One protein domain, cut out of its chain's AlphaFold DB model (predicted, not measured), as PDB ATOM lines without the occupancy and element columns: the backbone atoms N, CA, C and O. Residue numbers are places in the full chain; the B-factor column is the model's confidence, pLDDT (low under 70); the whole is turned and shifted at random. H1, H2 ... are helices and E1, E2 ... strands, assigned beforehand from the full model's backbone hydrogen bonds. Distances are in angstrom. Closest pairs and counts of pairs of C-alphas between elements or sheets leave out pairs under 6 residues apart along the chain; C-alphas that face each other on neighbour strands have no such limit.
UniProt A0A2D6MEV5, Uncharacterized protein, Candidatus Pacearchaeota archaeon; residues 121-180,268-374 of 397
ATOM      1  N   ASN A 121     -16.673  -5.063  60.859       96.12
ATOM      2  CA  ASN A 121     -16.465  -5.364  59.437       96.12
ATOM      3  C   ASN A 121     -17.795  -5.565  58.708       96.12
ATOM      4  O   ASN A 121     -17.997  -4.979  57.644       96.12
ATOM      5  N   ALA A 122     -18.697  -6.360  59.287       97.06
ATOM      6  CA  ALA A 122     -20.014  -6.626  58.717       97.06
ATOM      7  C   ALA A 122     -20.857  -5.345  58.628       97.06
ATOM      8  O   ALA A 122     -21.469  -5.066  57.590       97.06
ATOM      9  N   LEU A 123     -20.829  -4.525  59.685       97.94
ATOM     10  CA  LEU A 123     -21.515  -3.234  59.700       97.94
ATOM     11  C   LEU A 123     -20.933  -2.267  58.666       97.94
ATOM     12  O   LEU A 123     -21.692  -1.667  57.907       97.94
ATOM     13  N   TYR A 124     -19.603  -2.163  58.570       98.06
ATOM     14  CA  TYR A 124     -18.964  -1.318  57.561       98.06
ATOM     15  C   TYR A 124     -19.280  -1.777  56.129       98.06
ATOM     16  O   TYR A 124     -19.563  -0.943  55.277       98.06
ATOM     17  N   GLY A 125     -19.294  -3.085  55.851       97.56
ATOM     18  CA  GLY A 125     -19.664  -3.611  54.532       97.56
ATOM     19  C   GLY A 125     -21.113  -3.286  54.143       97.56
ATOM     20  O   GLY A 125     -21.379  -2.855  53.019       97.56
ATOM     21  N   SER A 126     -22.042  -3.422  55.092       97.50
ATOM     22  CA  SER A 126     -23.459  -3.070  54.898       97.50
ATOM     23  C   SER A 126     -23.642  -1.564  54.678       97.50
ATOM     24  O   SER A 126     -24.366  -1.131  53.775       97.50
ATOM     25  N   TYR A 127     -22.924  -0.760  55.464       97.50
ATOM     26  CA  TYR A 127     -22.866   0.687  55.316       97.50
ATOM     27  C   TYR A 127     -22.315   1.091  53.942       97.50
ATOM     28  O   TYR A 127     -22.963   1.856  53.230       97.50
ATOM     29  N   LEU A 128     -21.177   0.533  53.524       95.44
ATOM     30  CA  LEU A 128     -20.524   0.879  52.261       95.44
ATOM     31  C   LEU A 128     -21.377   0.493  51.047       95.44
ATOM     32  O   LEU A 128     -21.390   1.215  50.051       95.44
ATOM     33  N   THR A 129     -22.134  -0.603  51.141       95.38
ATOM     34  CA  THR A 129     -23.118  -0.993  50.118       95.38
ATOM     35  C   THR A 129     -24.206   0.074  49.983       95.38
ATOM     36  O   THR A 129     -24.491   0.543  48.882       95.38
ATOM     37  N   SER A 130     -24.770   0.518  51.109       94.62
ATOM     38  CA  SER A 130     -25.807   1.558  51.130       94.62
ATOM     39  C   SER A 130     -25.275   2.902  50.624       94.62
ATOM     40  O   SER A 130     -25.921   3.555  49.807       94.62
ATOM     41  N   TYR A 131     -24.067   3.275  51.049       93.12
ATOM     42  CA  TYR A 131     -23.351   4.465  50.591       93.12
ATOM     43  C   TYR A 131     -23.131   4.446  49.072       93.12
ATOM     44  O   TYR A 131     -23.492   5.393  48.376       93.12
ATOM     45  N   SER A 132     -22.615   3.334  48.538       92.50
ATOM     46  CA  SER A 132     -22.341   3.180  47.104       92.50
ATOM     47  C   SER A 132     -23.619   3.248  46.268       92.50
ATOM     48  O   SER A 132     -23.626   3.878  45.210       92.50
ATOM     49  N   ASN A 133     -24.713   2.650  46.750       93.06
ATOM     50  CA  ASN A 133     -26.022   2.736  46.100       93.06
ATOM     51  C   ASN A 133     -26.564   4.169  46.103       93.06
ATOM     52  O   ASN A 133     -27.062   4.636  45.081       93.06
ATOM     53  N   GLY A 134     -26.424   4.885  47.223       91.62
ATOM     54  CA  GLY A 134     -26.796   6.297  47.321       91.62
ATOM     55  C   GLY A 134     -26.041   7.167  46.314       91.62
ATOM     56  O   GLY A 134     -26.658   7.968  45.613       91.62
ATOM     57  N   ILE A 135     -24.730   6.950  46.171       91.06
ATOM     58  CA  ILE A 135     -23.916   7.637  45.159       91.06
ATOM     59  C   ILE A 135     -24.389   7.302  43.746       91.06
ATOM     60  O   ILE A 135     -24.577   8.210  42.940       91.06
ATOM     61  N   ALA A 136     -24.597   6.021  43.430       91.19
ATOM     62  CA  ALA A 136     -25.037   5.616  42.098       91.19
ATOM     63  C   ALA A 136     -26.374   6.279  41.724       91.19
ATOM     64  O   ALA A 136     -26.528   6.778  40.610       91.19
ATOM     65  N   VAL A 137     -27.323   6.359  42.664       91.56
ATOM     66  CA  VAL A 137     -28.592   7.081  42.469       91.56
ATOM     67  C   VAL A 137     -28.351   8.572  42.215       91.56
ATOM     68  O   VAL A 137     -28.926   9.123  41.277       91.56
ATOM     69  N   ALA A 138     -27.486   9.220  43.000       89.94
ATOM     70  CA  ALA A 138     -27.187  10.645  42.853       89.94
ATOM     71  C   ALA A 138     -26.520  10.977  41.506       89.94
ATOM     72  O   ALA A 138     -26.914  11.939  40.845       89.94
ATOM     73  N   LEU A 139     -25.548  10.170  41.072       90.00
ATOM     74  CA  LEU A 139     -24.867  10.349  39.787       90.00
ATOM     75  C   LEU A 139     -25.807  10.098  38.605       90.00
ATOM     76  O   LEU A 139     -25.821  10.885  37.659       90.00
ATOM     77  N   ASN A 140     -26.650   9.062  38.684       88.50
ATOM     78  CA  ASN A 140     -27.657   8.789  37.658       88.50
ATOM     79  C   ASN A 140     -28.680   9.925  37.541       88.50
ATOM     80  O   ASN A 140     -29.055  10.290  36.430       88.50
ATOM     81  N   ALA A 141     -29.103  10.516  38.662       90.31
ATOM     82  CA  ALA A 141     -30.032  11.647  38.661       90.31
ATOM     83  C   ALA A 141     -29.440  12.911  38.011       90.31
ATOM     84  O   ALA A 141     -30.182  13.701  37.430       90.31
ATOM     85  N   LYS A 142     -28.115  13.090  38.084       90.88
ATOM     86  CA  LYS A 142     -27.374  14.174  37.415       90.88
ATOM     87  C   LYS A 142     -26.956  13.823  35.974       90.88
ATOM     88  O   LYS A 142     -26.277  14.621  35.337       90.88
ATOM     89  N   ASP A 143     -27.332  12.644  35.476       90.12
ATOM     90  CA  ASP A 143     -26.919  12.084  34.180       90.12
ATOM     91  C   ASP A 143     -25.390  12.029  33.967       90.12
ATOM     92  O   ASP A 143     -24.894  12.079  32.842       90.12
ATOM     93  N   ILE A 144     -24.618  11.890  35.048       91.81
ATOM     94  CA  ILE A 144     -23.152  11.833  34.985       91.81
ATOM     95  C   ILE A 144     -22.722  10.475  34.415       91.81
ATOM     96  O   ILE A 144     -23.119   9.418  34.911       91.81
ATOM     97  N   LYS A 145     -21.907  10.490  33.350       92.88
ATOM     98  CA  LYS A 145     -21.444   9.284  32.645       92.88
ATOM     99  C   LYS A 145     -19.937   9.108  32.773       92.88
ATOM    100  O   LYS A 145     -19.169   9.787  32.102       92.88
ATOM    101  N   ILE A 146     -19.542   8.138  33.586       95.00
ATOM    102  CA  ILE A 146     -18.141   7.830  33.876       95.00
ATOM    103  C   ILE A 146     -17.630   6.761  32.899       95.00
ATOM    104  O   ILE A 146     -18.185   5.660  32.831       95.00
ATOM    105  N   LYS A 147     -16.561   7.058  32.150       95.56
ATOM    106  CA  LYS A 147     -15.980   6.154  31.132       95.56
ATOM    107  C   LYS A 147     -14.805   5.335  31.630       95.56
ATOM    108  O   LYS A 147     -14.516   4.277  31.069       95.56
ATOM    109  N   ASN A 148     -14.063   5.859  32.589       96.56
ATOM    110  CA  ASN A 148     -12.796   5.298  33.031       96.56
ATOM    111  C   ASN A 148     -12.537   5.681  34.493       96.56
ATOM    112  O   ASN A 148     -13.292   6.447  35.096       96.56
ATOM    113  N   PHE A 149     -11.481   5.113  35.071       97.12
ATOM    114  CA  PHE A 149     -11.175   5.325  36.483       97.12
ATOM    115  C   PHE A 149     -10.716   6.758  36.792       97.12
ATOM    116  O   PHE A 149     -10.929   7.238  37.897       97.12
ATOM    117  N   GLU A 150     -10.123   7.460  35.829       96.81
ATOM    118  CA  GLU A 150      -9.682   8.847  36.005       96.81
ATOM    119  C   GLU A 150     -10.875   9.804  36.116       96.81
ATOM    120  O   GLU A 150     -10.955  10.571  37.071       96.81
ATOM    121  N   GLU A 151     -11.859   9.684  35.219       96.31
ATOM    122  CA  GLU A 151     -13.126  10.424  35.308       96.31
ATOM    123  C   GLU A 151     -13.864  10.114  36.619       96.31
ATOM    124  O   GLU A 151     -14.439  11.002  37.242       96.31
ATOM    125  N   PHE A 152     -13.799   8.864  37.087       96.88
ATOM    126  CA  PHE A 152     -14.355   8.487  38.383       96.88
ATOM    127  C   PHE A 152     -13.682   9.201  39.549       96.88
ATOM    128  O   PHE A 152     -14.372   9.593  40.482       96.88
ATOM    129  N   LEU A 153     -12.359   9.359  39.526       96.31
ATOM    130  CA  LEU A 153     -11.635  10.007  40.617       96.31
ATOM    131  C   LEU A 153     -11.995  11.493  40.744       96.31
ATOM    132  O   LEU A 153     -12.078  11.988  41.866       96.31
ATOM    133  N   VAL A 154     -12.276  12.165  39.623       95.50
ATOM    134  CA  VAL A 154     -12.794  13.544  39.617       95.50
ATOM    135  C   VAL A 154     -14.157  13.605  40.310       95.50
ATOM    136  O   VAL A 154     -14.354  14.396  41.230       95.50
ATOM    137  N   GLU A 155     -15.083  12.722  39.934       94.25
ATOM    138  CA  GLU A 155     -16.409  12.665  40.563       94.25
ATOM    139  C   GLU A 155     -16.337  12.229  42.034       94.25
ATOM    140  O   GLU A 155     -17.061  12.744  42.884       94.25
ATOM    141  N   TYR A 156     -15.434  11.308  42.370       94.00
ATOM    142  CA  TYR A 156     -15.182  10.871  43.740       94.00
ATOM    143  C   TYR A 156     -14.740  12.034  44.634       94.00
ATOM    144  O   TYR A 156     -15.218  12.146  45.764       94.00
ATOM    145  N   GLU A 157     -13.864  12.916  44.149       92.50
ATOM    146  CA  GLU A 157     -13.424  14.099  44.896       92.50
ATOM    147  C   GLU A 157     -14.588  15.065  45.172       92.50
ATOM    148  O   GLU A 157     -14.752  15.527  46.304       92.50
ATOM    149  N   VAL A 158     -15.456  15.300  44.183       92.00
ATOM    150  CA  VAL A 158     -16.670  16.117  44.356       92.00
ATOM    151  C   VAL A 158     -17.598  15.489  45.398       92.00
ATOM    152  O   VAL A 158     -17.978  16.142  46.371       92.00
ATOM    153  N   LEU A 159     -17.914  14.203  45.242       87.69
ATOM    154  CA  LEU A 159     -18.823  13.478  46.133       87.69
ATOM    155  C   LEU A 159     -18.314  13.459  47.574       87.69
ATOM    156  O   LEU A 159     -19.059  13.766  48.501       87.69
ATOM    157  N   THR A 160     -17.039  13.127  47.769       87.19
ATOM    158  CA  THR A 160     -16.443  13.102  49.108       87.19
ATOM    159  C   THR A 160     -16.387  14.496  49.724       87.19
ATOM    160  O   THR A 160     -16.650  14.628  50.915       87.19
ATOM    161  N   THR A 161     -16.165  15.553  48.944       89.44
ATOM    162  CA  THR A 161     -16.235  16.929  49.460       89.44
ATOM    163  C   THR A 161     -17.641  17.293  49.955       89.44
ATOM    164  O   THR A 161     -17.780  17.959  50.983       89.44
ATOM    165  N   GLU A 162     -18.691  16.826  49.274       86.81
ATOM    166  CA  GLU A 162     -20.090  17.080  49.647       86.81
ATOM    167  C   GLU A 162     -20.567  16.215  50.831       86.81
ATOM    168  O   GLU A 162     -21.329  16.693  51.679       86.81
ATOM    169  N   SER A 163     -20.142  14.947  50.917       88.19
ATOM    170  CA  SER A 163     -20.740  13.968  51.838       88.19
ATOM    171  C   SER A 163     -19.843  13.485  52.976       88.19
ATOM    172  O   SER A 163     -20.390  13.093  54.011       88.19
ATOM    173  N   ALA A 164     -18.511  13.508  52.841       88.56
ATOM    174  CA  ALA A 164     -17.589  12.751  53.705       88.56
ATOM    175  C   ALA A 164     -17.731  13.055  55.202       88.56
ATOM    176  O   ALA A 164     -17.621  12.149  56.025       88.56
ATOM    177  N   ARG A 165     -18.053  14.304  55.562       86.31
ATOM    178  CA  ARG A 165     -18.288  14.701  56.963       86.31
ATOM    179  C   ARG A 165     -19.475  13.989  57.605       86.31
ATOM    180  O   ARG A 165     -19.456  13.672  58.786       86.31
ATOM    181  N   SER A 166     -20.543  13.783  56.838       89.50
ATOM    182  CA  SER A 166     -21.785  13.186  57.343       89.50
ATOM    183  C   SER A 166     -21.885  11.693  57.053       89.50
ATOM    184  O   SER A 166     -22.572  10.985  57.785       89.50
ATOM    185  N   HIS A 167     -21.203  11.238  56.002       94.00
ATOM    186  CA  HIS A 167     -21.185   9.878  55.482       94.00
ATOM    187  C   HIS A 167     -19.749   9.558  55.040       94.00
ATOM    188  O   HIS A 167     -19.417   9.737  53.866       94.00
ATOM    189  N   PRO A 168     -18.874   9.130  55.968       95.56
ATOM    190  CA  PRO A 168     -17.480   8.845  55.648       95.56
ATOM    191  C   PRO A 168     -17.373   7.662  54.687       95.56
ATOM    192  O   PRO A 168     -18.109   6.686  54.820       95.56
ATOM    193  N   PHE A 169     -16.442   7.722  53.743       96.56
ATOM    194  CA  PHE A 169     -16.141   6.607  52.856       96.56
ATOM    195  C   PHE A 169     -15.251   5.579  53.548       96.56
ATOM    196  O   PHE A 169     -15.475   4.387  53.395       96.56
ATOM    197  N   THR A 170     -14.247   6.015  54.309       97.56
ATOM    198  CA  THR A 170     -13.247   5.133  54.901       97.56
ATOM    199  C   THR A 170     -13.749   4.421  56.149       97.56
ATOM    200  O   THR A 170     -14.534   4.956  56.937       97.56
ATOM    201  N   LYS A 171     -13.230   3.212  56.401       97.88
ATOM    202  CA  LYS A 171     -13.530   2.490  57.642       97.88
ATOM    203  C   LYS A 171     -13.079   3.254  58.899       97.88
ATOM    204  O   LYS A 171     -13.857   3.284  59.849       97.88
ATOM    205  N   PRO A 172     -11.884   3.879  58.960       97.50
ATOM    206  CA  PRO A 172     -11.522   4.774  60.064       97.50
ATOM    207  C   PRO A 172     -12.571   5.862  60.341       97.50
ATOM    208  O   PRO A 172     -12.996   5.995  61.489       97.50
ATOM    209  N   GLY A 173     -13.052   6.559  59.303       96.25
ATOM    210  CA  GLY A 173     -14.129   7.545  59.433       96.25
ATOM    211  C   GLY A 173     -15.443   6.918  59.913       96.25
ATOM    212  O   GLY A 173     -16.054   7.394  60.870       96.25
ATOM    213  N   PHE A 174     -15.846   5.779  59.337       97.44
ATOM    214  CA  PHE A 174     -17.031   5.027  59.768       97.44
ATOM    215  C   PHE A 174     -16.978   4.652  61.255       97.44
ATOM    216  O   PHE A 174     -17.964   4.849  61.965       97.44
ATOM    217  N   ILE A 175     -15.835   4.164  61.750       97.38
ATOM    218  CA  ILE A 175     -15.670   3.759  63.153       97.38
ATOM    219  C   ILE A 175     -15.884   4.929  64.116       97.38
ATOM    220  O   ILE A 175     -16.393   4.693  65.210       97.38
ATOM    221  N   LYS A 176     -15.556   6.166  63.720       93.81
ATOM    222  CA  LYS A 176     -15.828   7.383  64.508       93.81
ATOM    223  C   LYS A 176     -17.228   7.954  64.301       93.81
ATOM    224  O   LYS A 176     -17.708   8.714  65.135       93.81
ATOM    225  N   SER A 177     -17.896   7.591  63.216       93.75
ATOM    226  CA  SER A 177     -19.223   8.109  62.887       93.75
ATOM    227  C   SER A 177     -20.328   7.556  63.794       93.75
ATOM    228  O   SER A 177     -20.157   6.567  64.511       93.75
ATOM    229  N   ARG A 178     -21.521   8.148  63.689       91.81
ATOM    230  CA  ARG A 178     -22.764   7.636  64.295       91.81
ATOM    231  C   ARG A 178     -23.265   6.310  63.723       91.81
ATOM    232  O   ARG A 178     -24.148   5.704  64.315       91.81
ATOM    233  N   PHE A 179     -22.727   5.865  62.587       95.19
ATOM    234  CA  PHE A 179     -23.120   4.599  61.967       95.19
ATOM    235  C   PHE A 179     -22.431   3.388  62.607       95.19
ATOM    236  O   PHE A 179     -22.857   2.258  62.385       95.19
ATOM    237  N   CYS A 180     -21.381   3.610  63.403       96.88
ATOM    238  CA  CYS A 180     -20.725   2.568  64.179       96.88
ATOM    239  C   CYS A 180     -21.214   2.630  65.639       96.88
ATOM    240  O   CYS A 180     -20.885   3.581  66.351       96.88
ATOM    241  N   ARG A 268      -4.410   0.673  58.957       94.88
ATOM    242  CA  ARG A 268      -3.503  -0.203  58.207       94.88
ATOM    243  C   ARG A 268      -4.264  -1.257  57.404       94.88
ATOM    244  O   ARG A 268      -4.130  -1.303  56.189       94.88
ATOM    245  N   GLY A 269      -5.078  -2.072  58.080       94.94
ATOM    246  CA  GLY A 269      -5.833  -3.139  57.415       94.94
ATOM    247  C   GLY A 269      -6.877  -2.599  56.431       94.94
ATOM    248  O   GLY A 269      -7.185  -3.242  55.430       94.94
ATOM    249  N   TYR A 270      -7.400  -1.395  56.682       97.69
ATOM    250  CA  TYR A 270      -8.256  -0.707  55.720       97.69
ATOM    251  C   TYR A 270      -7.483  -0.269  54.470       97.69
ATOM    252  O   TYR A 270      -7.938  -0.537  53.360       97.69
ATOM    253  N   PHE A 271      -6.322   0.373  54.637       98.00
ATOM    254  CA  PHE A 271      -5.535   0.896  53.521       98.00
ATOM    255  C   PHE A 271      -5.083  -0.208  52.557       98.00
ATOM    256  O   PHE A 271      -5.170  -0.031  51.346       98.00
ATOM    257  N   GLU A 272      -4.721  -1.383  53.085       95.94
ATOM    258  CA  GLU A 272      -4.405  -2.583  52.288       95.94
ATOM    259  C   GLU A 272      -5.543  -2.967  51.311       95.94
ATOM    260  O   GLU A 272      -5.289  -3.538  50.254       95.94
ATOM    261  N   ASN A 273      -6.793  -2.594  51.619       96.19
ATOM    262  CA  ASN A 273      -7.981  -2.838  50.795       96.19
ATOM    263  C   ASN A 273      -8.544  -1.566  50.127       96.19
ATOM    264  O   ASN A 273      -9.577  -1.622  49.459       96.19
ATOM    265  N   PHE A 274      -7.891  -0.410  50.264       97.31
ATOM    266  CA  PHE A 274      -8.441   0.873  49.814       97.31
ATOM    267  C   PHE A 274      -8.683   0.918  48.300       97.31
ATOM    268  O   PHE A 274      -9.757   1.324  47.855       97.31
ATOM    269  N   LYS A 275      -7.737   0.399  47.505       97.00
ATOM    270  CA  LYS A 275      -7.881   0.276  46.041       97.00
ATOM    271  C   LYS A 275      -9.084  -0.580  45.653       97.00
ATOM    272  O   LYS A 275      -9.780  -0.270  44.692       97.00
ATOM    273  N   TYR A 276      -9.329  -1.648  46.410       96.56
ATOM    274  CA  TYR A 276     -10.461  -2.538  46.192       96.56
ATOM    275  C   TYR A 276     -11.791  -1.837  46.463       96.56
ATOM    276  O   TYR A 276     -12.700  -1.923  45.640       96.56
ATOM    277  N   TYR A 277     -11.889  -1.069  47.550       96.88
ATOM    278  CA  TYR A 277     -13.093  -0.289  47.835       96.88
ATOM    279  C   TYR A 277     -13.364   0.785  46.777       96.88
ATOM    280  O   TYR A 277     -14.506   0.919  46.339       96.88
ATOM    281  N   LEU A 278     -12.333   1.497  46.310       97.06
ATOM    282  CA  LEU A 278     -12.474   2.471  45.221       97.06
ATOM    283  C   LEU A 278     -12.907   1.809  43.908       97.06
ATOM    284  O   LEU A 278     -13.811   2.304  43.241       97.06
ATOM    285  N   LEU A 279     -12.304   0.672  43.545       97.06
ATOM    286  CA  LEU A 279     -12.672  -0.064  42.333       97.06
ATOM    287  C   LEU A 279     -14.109  -0.596  42.399       97.06
ATOM    288  O   LEU A 279     -14.830  -0.544  41.403       97.06
ATOM    289  N   ASN A 280     -14.543  -1.095  43.556       96.00
ATOM    290  CA  ASN A 280     -15.922  -1.530  43.744       96.00
ATOM    291  C   ASN A 280     -16.902  -0.367  43.610       96.00
ATOM    292  O   ASN A 280     -17.921  -0.520  42.941       96.00
ATOM    293  N   LEU A 281     -16.578   0.795  44.186       95.69
ATOM    294  CA  LEU A 281     -17.404   1.986  44.024       95.69
ATOM    295  C   LEU A 281     -17.473   2.400  42.549       95.69
ATOM    296  O   LEU A 281     -18.574   2.561  42.034       95.69
ATOM    297  N   TYR A 282     -16.337   2.463  41.846       96.69
ATOM    298  CA  TYR A 282     -16.282   2.717  40.401       96.69
ATOM    299  C   TYR A 282     -17.188   1.769  39.609       96.69
ATOM    300  O   TYR A 282     -17.995   2.203  38.788       96.69
ATOM    301  N   ASN A 283     -17.079   0.465  39.866       95.25
ATOM    302  CA  ASN A 283     -17.882  -0.540  39.176       95.25
ATOM    303  C   ASN A 283     -19.376  -0.433  39.504       95.25
ATOM    304  O   ASN A 283     -20.185  -0.819  38.669       95.25
ATOM    305  N   ASN A 284     -19.735   0.091  40.678       93.62
ATOM    306  CA  ASN A 284     -21.126   0.318  41.065       93.62
ATOM    307  C   ASN A 284     -21.737   1.560  40.399       93.62
ATOM    308  O   ASN A 284     -22.943   1.606  40.182       93.62
ATOM    309  N   VAL A 285     -20.924   2.584  40.117       93.06
ATOM    310  CA  VAL A 285     -21.414   3.868  39.587       93.06
ATOM    311  C   VAL A 285     -21.304   3.992  38.072       93.06
ATOM    312  O   VAL A 285     -22.020   4.792  37.473       93.06
ATOM    313  N   LYS A 286     -20.409   3.234  37.432       93.44
ATOM    314  CA  LYS A 286     -20.261   3.286  35.976       93.44
ATOM    315  C   LYS A 286     -21.475   2.626  35.292       93.44
ATOM    316  O   LYS A 286     -21.885   1.541  35.703       93.44
ATOM    317  N   PRO A 287     -22.042   3.230  34.235       91.56
ATOM    318  CA  PRO A 287     -23.094   2.589  33.449       91.56
ATOM    319  C   PRO A 287     -22.533   1.429  32.609       91.56
ATOM    320  O   PRO A 287     -21.364   1.441  32.232       91.56
ATOM    321  N   ASP A 288     -23.374   0.467  32.222       90.94
ATOM    322  CA  ASP A 288     -22.943  -0.620  31.326       90.94
ATOM    323  C   ASP A 288     -22.514  -0.083  29.955       90.94
ATOM    324  O   ASP A 288     -21.444  -0.408  29.437       90.94
ATOM    325  N   THR A 289     -23.365   0.752  29.353       92.88
ATOM    326  CA  THR A 289     -23.100   1.467  28.101       92.88
ATOM    327  C   THR A 289     -23.910   2.757  28.063       92.88
ATOM    328  O   THR A 289     -24.982   2.829  28.664       92.88
ATOM    329  N   PHE A 290     -23.442   3.763  27.331       93.12
ATOM    330  CA  PHE A 290     -24.201   4.995  27.100       93.12
ATOM    331  C   PHE A 290     -23.887   5.605  25.729       93.12
ATOM    332  O   PHE A 290     -22.915   5.221  25.076       93.12
ATOM    333  N   LEU A 291     -24.735   6.525  25.265       91.81
ATOM    334  CA  LEU A 291     -24.517   7.262  24.020       91.81
ATOM    335  C   LEU A 291     -23.775   8.562  24.321       91.81
ATOM    336  O   LEU A 291     -24.208   9.341  25.165       91.81
ATOM    337  N   GLN A 292     -22.678   8.797  23.614       89.81
ATOM    338  CA  GLN A 292     -21.961  10.060  23.624       89.81
ATOM    339  C   GLN A 292     -22.166  10.755  22.283       89.81
ATOM    340  O   GLN A 292     -21.940  10.165  21.227       89.81
ATOM    341  N   THR A 293     -22.597  12.007  22.331       88.19
ATOM    342  CA  THR A 293     -22.734  12.843  21.142       88.19
ATOM    343  C   THR A 293     -21.378  13.442  20.785       88.19
ATOM    344  O   THR A 293     -20.738  14.068  21.629       88.19
ATOM    345  N   GLU A 294     -20.938  13.238  19.547       87.94
ATOM    346  CA  GLU A 294     -19.722  13.824  18.985       87.94
ATOM    347  C   GLU A 294     -20.097  14.679  17.765       87.94
ATOM    348  O   GLU A 294     -21.026  14.358  17.015       87.94
ATOM    349  N   GLU A 295     -19.385  15.788  17.575       87.38
ATOM    350  CA  GLU A 295     -19.502  16.633  16.389       87.38
ATOM    351  C   GLU A 295     -18.257  16.445  15.522       87.38
ATOM    352  O   GLU A 295     -17.130  16.627  15.984       87.38
ATOM    353  N   CYS A 296     -18.451  16.082  14.256       82.62
ATOM    354  CA  CYS A 296     -17.376  16.038  13.271       82.62
ATOM    355  C   CYS A 296     -17.827  16.780  12.016       82.62
ATOM    356  O   CYS A 296     -18.819  16.410  11.388       82.62
ATOM    357  N   ASN A 297     -17.097  17.839  11.658       83.44
ATOM    358  CA  ASN A 297     -17.366  18.671  10.481       83.44
ATOM    359  C   ASN A 297     -18.811  19.215  10.409       83.44
ATOM    360  O   ASN A 297     -19.419  19.212   9.340       83.44
ATOM    361  N   GLY A 298     -19.381  19.657  11.538       85.25
ATOM    362  CA  GLY A 298     -20.740  20.215  11.602       85.25
ATOM    363  C   GLY A 298     -21.869  19.180  11.554       85.25
ATOM    364  O   GLY A 298     -23.039  19.553  11.502       85.25
ATOM    365  N   VAL A 299     -21.540  17.882  11.572       84.62
ATOM    366  CA  VAL A 299     -22.513  16.792  11.685       84.62
ATOM    367  C   VAL A 299     -22.417  16.175  13.071       84.62
ATOM    368  O   VAL A 299     -21.351  15.741  13.514       84.62
ATOM    369  N   THR A 300     -23.561  16.111  13.743       89.00
ATOM    370  CA  THR A 300     -23.713  15.457  15.037       89.00
ATOM    371  C   THR A 300     -24.017  13.975  14.838       89.00
ATOM    372  O   THR A 300     -24.978  13.623  14.154       89.00
ATOM    373  N   PHE A 301     -23.238  13.098  15.464       90.62
ATOM    374  CA  PHE A 301     -23.545  11.671  15.527       90.62
ATOM    375  C   PHE A 301     -23.390  11.150  16.956       90.62
ATOM    376  O   PHE A 301     -22.636  11.686  17.766       90.62
ATOM    377  N   SER A 302     -24.134  10.095  17.279       90.25
ATOM    378  CA  SER A 302     -24.065   9.444  18.586       90.25
ATOM    379  C   SER A 302     -23.215   8.185  18.498       90.25
ATOM    380  O   SER A 302     -23.489   7.283  17.704       90.25
ATOM    381  N   ARG A 303     -22.199   8.102  19.351       91.44
ATOM    382  CA  ARG A 303     -21.337   6.935  19.508       91.44
ATOM    383  C   ARG A 303     -21.723   6.179  20.773       91.44
ATOM    384  O   ARG A 303     -21.843   6.764  21.844       91.44
ATOM    385  N   LYS A 304     -21.872   4.858  20.670       93.50
ATOM    386  CA  LYS A 304     -22.019   3.999  21.848       93.50
ATOM    387  C   LYS A 304     -20.665   3.848  22.543       93.50
ATOM    388  O   LYS A 304     -19.699   3.404  21.921       93.50
ATOM    389  N   VAL A 305     -20.611   4.204  23.821       95.12
ATOM    390  CA  VAL A 305     -19.434   4.095  24.683       95.12
ATOM    391  C   VAL A 305     -19.682   3.009  25.723       95.12
ATOM    392  O   VAL A 305     -20.734   2.969  26.361       95.12
ATOM    393  N   THR A 306     -18.695   2.131  25.887       96.00
ATOM    394  CA  THR A 306     -18.650   1.123  26.949       96.00
ATOM    395  C   THR A 306     -17.532   1.515  27.912       96.00
ATOM    396  O   THR A 306     -16.383   1.596  27.463       96.00
ATOM    397  N   PRO A 307     -17.823   1.782  29.196       96.62
ATOM    398  CA  PRO A 307     -16.792   2.132  30.165       96.62
ATOM    399  C   PRO A 307     -15.722   1.054  30.338       96.62
ATOM    400  O   PRO A 307     -15.971  -0.149  30.211       96.62
ATOM    401  N   GLN A 308     -14.511   1.491  30.669       97.06
ATOM    402  CA  GLN A 308     -13.383   0.604  30.911       97.06
ATOM    403  C   GLN A 308     -13.623  -0.249  32.166       97.06
ATOM    404  O   GLN A 308     -14.263   0.161  33.141       97.06
ATOM    405  N   THR A 309     -13.103  -1.472  32.156       95.81
ATOM    406  CA  THR A 309     -13.111  -2.359  33.323       95.81
ATOM    407  C   THR A 309     -11.679  -2.635  33.733       95.81
ATOM    408  O   THR A 309     -10.827  -2.855  32.874       95.81
ATOM    409  N   TYR A 310     -11.437  -2.611  35.039       97.31
ATOM    410  CA  TYR A 310     -10.114  -2.786  35.615       97.31
ATOM    411  C   TYR A 310     -10.119  -3.950  36.599       97.31
ATOM    412  O   TYR A 310     -11.081  -4.140  37.342       97.31
ATOM    413  N   SER A 311      -9.020  -4.691  36.637       96.94
ATOM    414  CA  SER A 311      -8.615  -5.477  37.795       96.94
ATOM    415  C   SER A 311      -7.779  -4.626  38.759       96.94
ATOM    416  O   SER A 311      -7.258  -3.567  38.396       96.94
ATOM    417  N   ILE A 312      -7.592  -5.115  39.988       95.75
ATOM    418  CA  ILE A 312      -6.701  -4.479  40.974       95.75
ATOM    419  C   ILE A 312      -5.259  -4.387  40.458       95.75
ATOM    420  O   ILE A 312      -4.592  -3.371  40.666       95.75
ATOM    421  N   ASP A 313      -4.795  -5.405  39.729       96.19
ATOM    422  CA  ASP A 313      -3.457  -5.410  39.131       96.19
ATOM    423  C   ASP A 313      -3.318  -4.350  38.039       96.19
ATOM    424  O   ASP A 313      -2.277  -3.704  37.937       96.19
ATOM    425  N   GLN A 314      -4.360  -4.145  37.224       96.50
ATOM    426  CA  GLN A 314      -4.363  -3.091  36.209       96.50
ATOM    427  C   GLN A 314      -4.299  -1.708  36.861       96.50
ATOM    428  O   GLN A 314      -3.453  -0.906  36.472       96.50
ATOM    429  N   LEU A 315      -5.109  -1.452  37.896       95.44
ATOM    430  CA  LEU A 315      -5.033  -0.190  38.642       95.44
ATOM    431  C   LEU A 315      -3.659   0.020  39.283       95.44
ATOM    432  O   LEU A 315      -3.122   1.119  39.214       95.44
ATOM    433  N   SER A 316      -3.062  -1.027  39.851       94.44
ATOM    434  CA  SER A 316      -1.746  -0.936  40.499       94.44
ATOM    435  C   SER A 316      -0.591  -0.704  39.518       94.44
ATOM    436  O   SER A 316       0.488  -0.301  39.941       94.44
ATOM    437  N   ARG A 317      -0.793  -0.948  38.216       96.25
ATOM    438  CA  ARG A 317       0.163  -0.573  37.158       96.25
ATOM    439  C   ARG A 317      -0.043   0.854  36.659       96.25
ATOM    440  O   ARG A 317       0.919   1.474  36.226       96.25
ATOM    441  N   LEU A 318      -1.284   1.340  36.679       96.50
ATOM    442  CA  LEU A 318      -1.641   2.687  36.227       96.50
ATOM    443  C   LEU A 318      -1.331   3.754  37.281       96.50
ATOM    444  O   LEU A 318      -0.923   4.856  36.932       96.50
ATOM    445  N   TYR A 319      -1.495   3.418  38.561       96.94
ATOM    446  CA  TYR A 319      -1.336   4.341  39.678       96.94
ATOM    447  C   TYR A 319      -0.374   3.770  40.719       96.94
ATOM    448  O   TYR A 319      -0.473   2.605  41.115       96.94
ATOM    449  N   SER A 320       0.550   4.610  41.185       96.38
ATOM    450  CA  SER A 320       1.525   4.239  42.209       96.38
ATOM    451  C   SER A 320       0.869   4.049  43.582       96.38
ATOM    452  O   SER A 320      -0.221   4.548  43.858       96.38
ATOM    453  N   GLU A 321       1.556   3.356  44.490       95.56
ATOM    454  CA  GLU A 321       1.118   3.269  45.890       95.56
ATOM    455  C   GLU A 321       1.054   4.656  46.550       95.56
ATOM    456  O   GLU A 321       0.118   4.951  47.288       95.56
ATOM    457  N   GLU A 322       2.012   5.529  46.219       97.50
ATOM    458  CA  GLU A 322       2.042   6.915  46.687       97.50
ATOM    459  C   GLU A 322       0.786   7.685  46.266       97.50
ATOM    460  O   GLU A 322       0.213   8.409  47.079       97.50
ATOM    461  N   PHE A 323       0.313   7.491  45.029       97.62
ATOM    462  CA  PHE A 323      -0.924   8.107  44.555       97.62
ATOM    463  C   PHE A 323      -2.115   7.739  45.455       97.62
ATOM    464  O   PHE A 323      -2.835   8.619  45.930       97.62
ATOM    465  N   PHE A 324      -2.293   6.448  45.751       97.62
ATOM    466  CA  PHE A 324      -3.381   5.993  46.623       97.62
ATOM    467  C   PHE A 324      -3.198   6.433  48.075       97.62
ATOM    468  O   PHE A 324      -4.188   6.709  48.751       97.62
ATOM    469  N   LEU A 325      -1.957   6.539  48.550       98.12
ATOM    470  CA  LEU A 325      -1.658   7.050  49.882       98.12
ATOM    471  C   LEU A 325      -2.061   8.525  50.019       98.12
ATOM    472  O   LEU A 325      -2.756   8.884  50.970       98.12
ATOM    473  N   ARG A 326      -1.721   9.362  49.031       98.25
ATOM    474  CA  ARG A 326      -2.153  10.768  48.972       98.25
ATOM    475  C   ARG A 326      -3.678  10.883  48.901       98.25
ATOM    476  O   ARG A 326      -4.265  11.661  49.650       98.25
ATOM    477  N   LEU A 327      -4.330  10.079  48.057       97.75
ATOM    478  CA  LEU A 327      -5.793  10.056  47.944       97.75
ATOM    479  C   LEU A 327      -6.471   9.646  49.261       97.75
ATOM    480  O   LEU A 327      -7.482  10.237  49.647       97.75
ATOM    481  N   TYR A 328      -5.904   8.668  49.971       98.19
ATOM    482  CA  TYR A 328      -6.369   8.267  51.296       98.19
ATOM    483  C   TYR A 328      -6.286   9.434  52.284       98.19
ATOM    484  O   TYR A 328      -7.288   9.755  52.919       98.19
ATOM    485  N   PHE A 329      -5.140  10.115  52.376       97.94
ATOM    486  CA  PHE A 329      -4.978  11.258  53.279       97.94
ATOM    487  C   PHE A 329      -5.950  12.396  52.966       97.94
ATOM    488  O   PHE A 329      -6.608  12.900  53.877       97.94
ATOM    489  N   LYS A 330      -6.118  12.747  51.685       96.94
ATOM    490  CA  LYS A 330      -7.103  13.748  51.249       96.94
ATOM    491  C   LYS A 330      -8.525  13.360  51.648       96.94
ATOM    492  O   LYS A 330      -9.229  14.162  52.251       96.94
ATOM    493  N   THR A 331      -8.913  12.108  51.404       96.94
ATOM    494  CA  THR A 331     -10.228  11.587  51.818       96.94
ATOM    495  C   THR A 331     -10.408  11.710  53.331       96.94
ATOM    496  O   THR A 331     -11.429  12.202  53.800       96.94
ATOM    497  N   ARG A 332      -9.402  11.311  54.115       96.12
ATOM    498  CA  ARG A 332      -9.456  11.374  55.578       96.12
ATOM    499  C   ARG A 332      -9.563  12.805  56.104       96.12
ATOM    500  O   ARG A 332     -10.305  13.019  57.053       96.12
ATOM    501  N   PHE A 333      -8.908  13.785  55.482       95.00
ATOM    502  CA  PHE A 333      -9.110  15.194  55.839       95.00
ATOM    503  C   PHE A 333     -10.548  15.671  55.611       95.00
ATOM    504  O   PHE A 333     -11.033  16.489  56.386       95.00
ATOM    505  N   LEU A 334     -11.230  15.183  54.571       94.00
ATOM    506  CA  LEU A 334     -12.624  15.548  54.292       94.00
ATOM    507  C   LEU A 334     -13.610  14.928  55.292       94.00
ATOM    508  O   LEU A 334     -14.676  15.488  55.540       94.00
ATOM    509  N   GLU A 335     -13.261  13.775  55.860       93.69
ATOM    510  CA  GLU A 335     -14.081  13.053  56.840       93.69
ATOM    511  C   GLU A 335     -13.959  13.589  58.265       93.69
ATOM    512  O   GLU A 335     -14.800  13.274  59.105       93.69
ATOM    513  N   GLU A 336     -12.913  14.357  58.557       88.88
ATOM    514  CA  GLU A 336     -12.642  14.876  59.893       88.88
ATOM    515  C   GLU A 336     -13.047  16.345  60.030       88.88
ATOM    516  O   GLU A 336     -13.031  17.119  59.072       88.88
ATOM    517  N   GLU A 337     -13.418  16.745  61.247       78.50
ATOM    518  CA  GLU A 337     -13.802  18.133  61.542       78.50
ATOM    519  C   GLU A 337     -12.599  19.031  61.856       78.50
ATOM    520  O   GLU A 337     -12.741  20.254  61.855       78.50
ATOM    521  N   SER A 338     -11.419  18.437  62.078       78.06
ATOM    522  CA  SER A 338     -10.177  19.154  62.370       78.06
ATOM    523  C   SER A 338      -9.902  20.237  61.321       78.06
ATOM    524  O   SER A 338      -9.820  19.968  60.118       78.06
ATOM    525  N   VAL A 339      -9.724  21.476  61.780       80.31
ATOM    526  CA  VAL A 339      -9.533  22.632  60.900       80.31
ATOM    527  C   VAL A 339      -8.057  22.759  60.535       80.31
ATOM    528  O   VAL A 339      -7.262  23.319  61.282       80.31
ATOM    529  N   PHE A 340      -7.696  22.255  59.357       86.06
ATOM    530  CA  PHE A 340      -6.396  22.497  58.729       86.06
ATOM    531  C   PHE A 340      -6.558  23.480  57.571       86.06
ATOM    532  O   PHE A 340      -7.478  23.342  56.755       86.06
ATOM    533  N   LYS A 341      -5.644  24.444  57.456       91.38
ATOM    534  CA  LYS A 341      -5.506  25.253  56.238       91.38
ATOM    535  C   LYS A 341      -4.976  24.373  55.112       91.38
ATOM    536  O   LYS A 341      -4.248  23.417  55.360       91.38
ATOM    537  N   ASP A 342      -5.289  24.708  53.866       92.00
ATOM    538  CA  ASP A 342      -4.932  23.835  52.739       92.00
ATOM    539  C   ASP A 342      -3.419  23.614  52.612       92.00
ATOM    540  O   ASP A 342      -2.988  22.491  52.373       92.00
ATOM    541  N   PHE A 343      -2.591  24.627  52.900       93.00
ATOM    542  CA  PHE A 343      -1.135  24.443  52.920       93.00
ATOM    543  C   PHE A 343      -0.660  23.503  54.043       93.00
ATOM    544  O   PHE A 343       0.335  22.806  53.874       93.00
ATOM    545  N   GLU A 344      -1.352  23.468  55.190       94.62
ATOM    546  CA  GLU A 344      -1.020  22.570  56.304       94.62
ATOM    547  C   GLU A 344      -1.390  21.130  55.955       94.62
ATOM    548  O   GLU A 344      -0.657  20.207  56.309       94.62
ATOM    549  N   LYS A 345      -2.501  20.938  55.227       95.38
ATOM    550  CA  LYS A 345      -2.897  19.624  54.706       95.38
ATOM    551  C   LYS A 345      -1.852  19.085  53.739       95.38
ATOM    552  O   LYS A 345      -1.408  17.956  53.916       95.38
ATOM    553  N   GLU A 346      -1.453  19.883  52.750       96.56
ATOM    554  CA  GLU A 346      -0.473  19.457  51.743       96.56
ATOM    555  C   GLU A 346       0.899  19.184  52.373       96.56
ATOM    556  O   GLU A 346       1.474  18.130  52.127       96.56
ATOM    557  N   MET A 347       1.365  20.043  53.287       96.94
ATOM    558  CA  MET A 347       2.609  19.809  54.031       96.94
ATOM    559  C   MET A 347       2.558  18.510  54.849       96.94
ATOM    560  O   MET A 347       3.491  17.714  54.790       96.94
ATOM    561  N   LEU A 348       1.455  18.237  55.560       97.19
ATOM    562  CA  LEU A 348       1.319  16.982  56.305       97.19
ATOM    563  C   LEU A 348       1.292  15.758  55.376       97.19
ATOM    564  O   LEU A 348       1.831  14.705  55.727       97.19
ATOM    565  N   ILE A 349       0.646  15.871  54.212       97.94
ATOM    566  CA  ILE A 349       0.629  14.809  53.199       97.94
ATOM    567  C   ILE A 349       2.048  14.538  52.709       97.94
ATOM    568  O   ILE A 349       2.448  13.375  52.678       97.94
ATOM    569  N   ASP A 350       2.798  15.582  52.357       97.94
ATOM    570  CA  ASP A 350       4.171  15.466  51.869       97.94
ATOM    571  C   ASP A 350       5.089  14.840  52.926       97.94
ATOM    572  O   ASP A 350       5.730  13.828  52.637       97.94
ATOM    573  N   ASP A 351       5.040  15.309  54.176       98.06
ATOM    574  CA  ASP A 351       5.789  14.724  55.299       98.06
ATOM    575  C   ASP A 351       5.474  13.224  55.473       98.06
ATOM    576  O   ASP A 351       6.355  12.384  55.692       98.06
ATOM    577  N   CYS A 352       4.197  12.846  55.368       98.12
ATOM    578  CA  CYS A 352       3.783  11.449  55.489       98.12
ATOM    579  C   CYS A 352       4.221  10.604  54.285       98.12
ATOM    580  O   CYS A 352       4.542   9.423  54.449       98.12
ATOM    581  N   VAL A 353       4.270  11.181  53.086       97.94
ATOM    582  CA  VAL A 353       4.802  10.517  51.890       97.94
ATOM    583  C   VAL A 353       6.314  10.313  52.007       97.94
ATOM    584  O   VAL A 353       6.794   9.217  51.715       97.94
ATOM    585  N   GLU A 354       7.064  11.282  52.530       97.69
ATOM    586  CA  GLU A 354       8.494  11.118  52.824       97.69
ATOM    587  C   GLU A 354       8.742  10.012  53.866       97.69
ATOM    588  O   GLU A 354       9.658   9.189  53.729       97.69
ATOM    589  N   LEU A 355       7.889   9.912  54.892       97.75
ATOM    590  CA  LEU A 355       7.922   8.800  55.851       97.75
ATOM    591  C   LEU A 355       7.633   7.448  55.188       97.75
ATOM    592  O   LEU A 355       8.231   6.436  55.567       97.75
ATOM    593  N   TYR A 356       6.727   7.409  54.212       97.88
ATOM    594  CA  TYR A 356       6.462   6.207  53.425       97.88
ATOM    595  C   TYR A 356       7.700   5.797  52.617       97.88
ATOM    596  O   TYR A 356       8.114   4.640  52.708       97.88
ATOM    597  N   GLN A 357       8.316   6.741  51.901       96.75
ATOM    598  CA  GLN A 357       9.482   6.498  51.049       96.75
ATOM    599  C   GLN A 357      10.728   6.093  51.853       96.75
ATOM    600  O   GLN A 357      11.479   5.215  51.433       96.75
ATOM    601  N   SER A 358      10.943   6.695  53.026       97.31
ATOM    602  CA  SER A 358      12.104   6.414  53.885       97.31
ATOM    603  C   SER A 358      11.939   5.182  54.779       97.31
ATOM    604  O   SER A 358      12.935   4.615  55.236       97.31
ATOM    605  N   LYS A 359      10.697   4.772  55.071       97.00
ATOM    606  CA  LYS A 359      10.395   3.643  55.961       97.00
ATOM    607  C   LYS A 359       9.411   2.679  55.315       97.00
ATOM    608  O   LYS A 359       9.819   1.692  54.717       97.00
ATOM    609  N   ASN A 360       8.117   2.888  55.541       96.06
ATOM    610  CA  ASN A 360       7.050   2.035  55.026       96.06
ATOM    611  C   ASN A 360       5.678   2.691  55.211       96.06
ATOM    612  O   ASN A 360       5.491   3.592  56.035       96.06
ATOM    613  N   VAL A 361       4.688   2.148  54.502       96.50
ATOM    614  CA  VAL A 361       3.301   2.629  54.508       96.50
ATOM    615  C   VAL A 361       2.675   2.621  55.902       96.50
ATOM    616  O   VAL A 361       1.993   3.565  56.286       96.50
ATOM    617  N   SER A 362       2.969   1.603  56.718       95.69
ATOM    618  CA  SER A 362       2.417   1.507  58.072       95.69
ATOM    619  C   SER A 362       2.892   2.648  58.971       95.69
ATOM    620  O   SER A 362       2.148   3.063  59.857       95.69
ATOM    621  N   THR A 363       4.118   3.136  58.777       96.88
ATOM    622  CA  THR A 363       4.671   4.243  59.565       96.88
ATOM    623  C   THR A 363       4.038   5.566  59.155       96.88
ATOM    624  O   THR A 363       3.627   6.326  60.030       96.88
ATOM    625  N   ALA A 364       3.892   5.797  57.847       97.94
ATOM    626  CA  ALA A 364       3.215   6.968  57.298       97.94
ATOM    627  C   ALA A 364       1.754   7.061  57.761       97.94
ATOM    628  O   ALA A 364       1.359   8.060  58.357       97.94
ATOM    629  N   LEU A 365       0.970   5.989  57.583       97.81
ATOM    630  CA  LEU A 365      -0.436   5.945  58.000       97.81
ATOM    631  C   LEU A 365      -0.597   6.196  59.503       97.81
ATOM    632  O   LEU A 365      -1.484   6.938  59.920       97.81
ATOM    633  N   ARG A 366       0.271   5.594  60.328       95.62
ATOM    634  CA  ARG A 366       0.230   5.784  61.780       95.62
ATOM    635  C   ARG A 366       0.531   7.231  62.166       95.62
ATOM    636  O   ARG A 366      -0.156   7.759  63.036       95.62
ATOM    637  N   ALA A 367       1.556   7.842  61.572       96.19
ATOM    638  CA  ALA A 367       1.908   9.233  61.844       96.19
ATOM    639  C   ALA A 367       0.755  10.171  61.461       96.19
ATOM    640  O   ALA A 367       0.313  10.963  62.294       96.19
ATOM    641  N   PHE A 368       0.211   9.989  60.257       97.06
ATOM    642  CA  PHE A 368      -0.924  10.752  59.755       97.06
ATOM    643  C   PHE A 368      -2.146  10.652  60.676       97.06
ATOM    644  O   PHE A 368      -2.655  11.670  61.136       97.06
ATOM    645  N   GLU A 369      -2.592   9.438  61.018       95.75
ATOM    646  CA  GLU A 369      -3.785   9.257  61.857       95.75
ATOM    647  C   GLU A 369      -3.592   9.805  63.277       95.75
ATOM    648  O   GLU A 369      -4.541  10.314  63.865       95.75
ATOM    649  N   ILE A 370      -2.385   9.750  63.848       92.62
ATOM    650  CA  ILE A 370      -2.126  10.365  65.160       92.62
ATOM    651  C   ILE A 370      -2.261  11.893  65.089       92.62
ATOM    652  O   ILE A 370      -2.786  12.498  66.020       92.62
ATOM    653  N   ILE A 371      -1.789  12.517  64.007       92.31
ATOM    654  CA  ILE A 371      -1.822  13.976  63.840       92.31
ATOM    655  C   ILE A 371      -3.229  14.463  63.486       92.31
ATOM    656  O   ILE A 371      -3.655  15.499  63.998       92.31
ATOM    657  N   LEU A 372      -3.943  13.723  62.640       92.81
ATOM    658  CA  LEU A 372      -5.280  14.074  62.169       92.81
ATOM    659  C   LEU A 372      -6.328  14.014  63.295       92.81
ATOM    660  O   LEU A 372      -7.163  14.912  63.415       92.81
ATOM    661  N   ASN A 373      -6.284  12.972  64.133       86.69
ATOM    662  CA  ASN A 373      -7.304  12.696  65.150       86.69
ATOM    663  C   ASN A 373      -7.090  13.487  66.462       86.69
ATOM    664  O   ASN A 373      -7.104  12.911  67.541       86.69
ATOM    665  N   LYS A 374      -6.892  14.808  66.437       75.31
ATOM    666  CA  LYS A 374      -6.790  15.587  67.692       75.31
ATOM    667  C   LYS A 374      -8.172  15.801  68.332       75.31
ATOM    668  O   LYS A 374      -9.099  16.115  67.604       75.31
TER     669      LYS A 374
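AT A GLANCE: This is residues 121 to 180 and 268 to 374 of the 397 residues of an uncharacterized protein of Candidatus Pacearchaeota archaeon (UniProt A0A2D6MEV5). A body of helices has a two-stranded hairpin, E1 and E2, at one end of its longest axis and a bundle of three helices, H7, H8 and H9, at the other. H5 and H2 lie in the middle of the body, crossing each other, with the long H1 along one side and the short H6 at one end of H5; the tip of the hairpin, residues 295 to 300, sticks out free. The printed part has 167 residues, with named elements in the order H1, H2, H3, H4, H5, E1, E2, H6, H7, H8, H9; the class is mostly helix, and the one sheet, in the order E1 - E2, is antiparallel. The whole is compact, with a radius of gyration of the C-alphas of 17.8 A, yet elongated in outline, spanning 57 by 35 by 31 A.

IN THESE COORDINATES: H1, residues 121 to 141, begins at C-alpha 121 (-16.465, -5.364, 59.437) and is 30.1 A long. H2, residues 149 to 163, is 20.0 A long, and H3, residues 171 to 176, follows it. After the cut come H4, residues 268 to 271, and H5, residues 274 to 285, which is 16.8 A long. E1, residues 290 to 296, and E2, residues 299 to 305, measure 19.0 A and 18.4 A; C-alpha 299 stands at (-22.513, 16.792, 11.685). H6 is residues 312 to 318. H7, residues 321 to 335, is 21.1 A long, H8, residues 342 to 358, is 24.4 A long, and H9, residues 361 to 372, is 16.2 A long and ends at C-alpha 372 (-5.280, 14.074, 62.169).

HOW THE PARTS SIT: H5 and H7 are the hubs, touching three helices each. H1, with residues 132 to 139 alone, touches H5 at a steep tilt of 40 degrees, the same way; their closest C-alphas, Ala 136 and Val 285, are 4.7 A apart. H2 is close to H5 but not clearly touching, about perpendicular at 87 degrees, with the C-alphas of Phe 152 and Tyr 282 closest at 6.4 A. H2 and H7 only just touch, with 3 pairs of C-alphas within 8 A, the closest being those of Thr 161 and Leu 334 at 6.2 A. H3 touches no helix but is near H1, H4 and H7. H4 and H9 only just touch, with 3 pairs within 8 A, closest at Arg 268 and Ser 362, 6.2 A. E1 and E2 are a hairpin of antiparallel neighbours at 148 degrees; N 292 and O 303 are 2.8 A apart and N 301 and O 294 are 3.0 A apart, within hydrogen-bond range. H6 touches H5 about perpendicular at 83 degrees, closest at the C-alphas of Tyr 276 and Ile 312, 6.7 A. H7, H8 and H9 form an up and down bundle, each helix running against the one before. H7 and H8, a helical hairpin, touch at a tilt of 36 degrees, only just steep, closest at Arg 326 and Ile 349, 6.5 A. H8 and H9, also a helical hairpin, touch at a shallow tilt of 27 degrees, closest at Cys 352 and Ala 364, 4.9 A. In H1, H2, H3, H5, H6, H7, H8 and H9 every O i to N i+4 pair is within hydrogen-bond range; H4 is too short for such a pair, and its 1 O i to N i+3 pair is within range.

THE WHOLE: The two C-alphas farthest apart, those of Asn 297 and Lys 374, are 58.3 A apart. Residues 181 to 267 are not printed, and C-alphas 180 and 268 stand 18.4 A apart across this cut. Of the links that are printed whole, none is long. The mean pLDDT of the printed part is 93.9, and no printed residue is under 70.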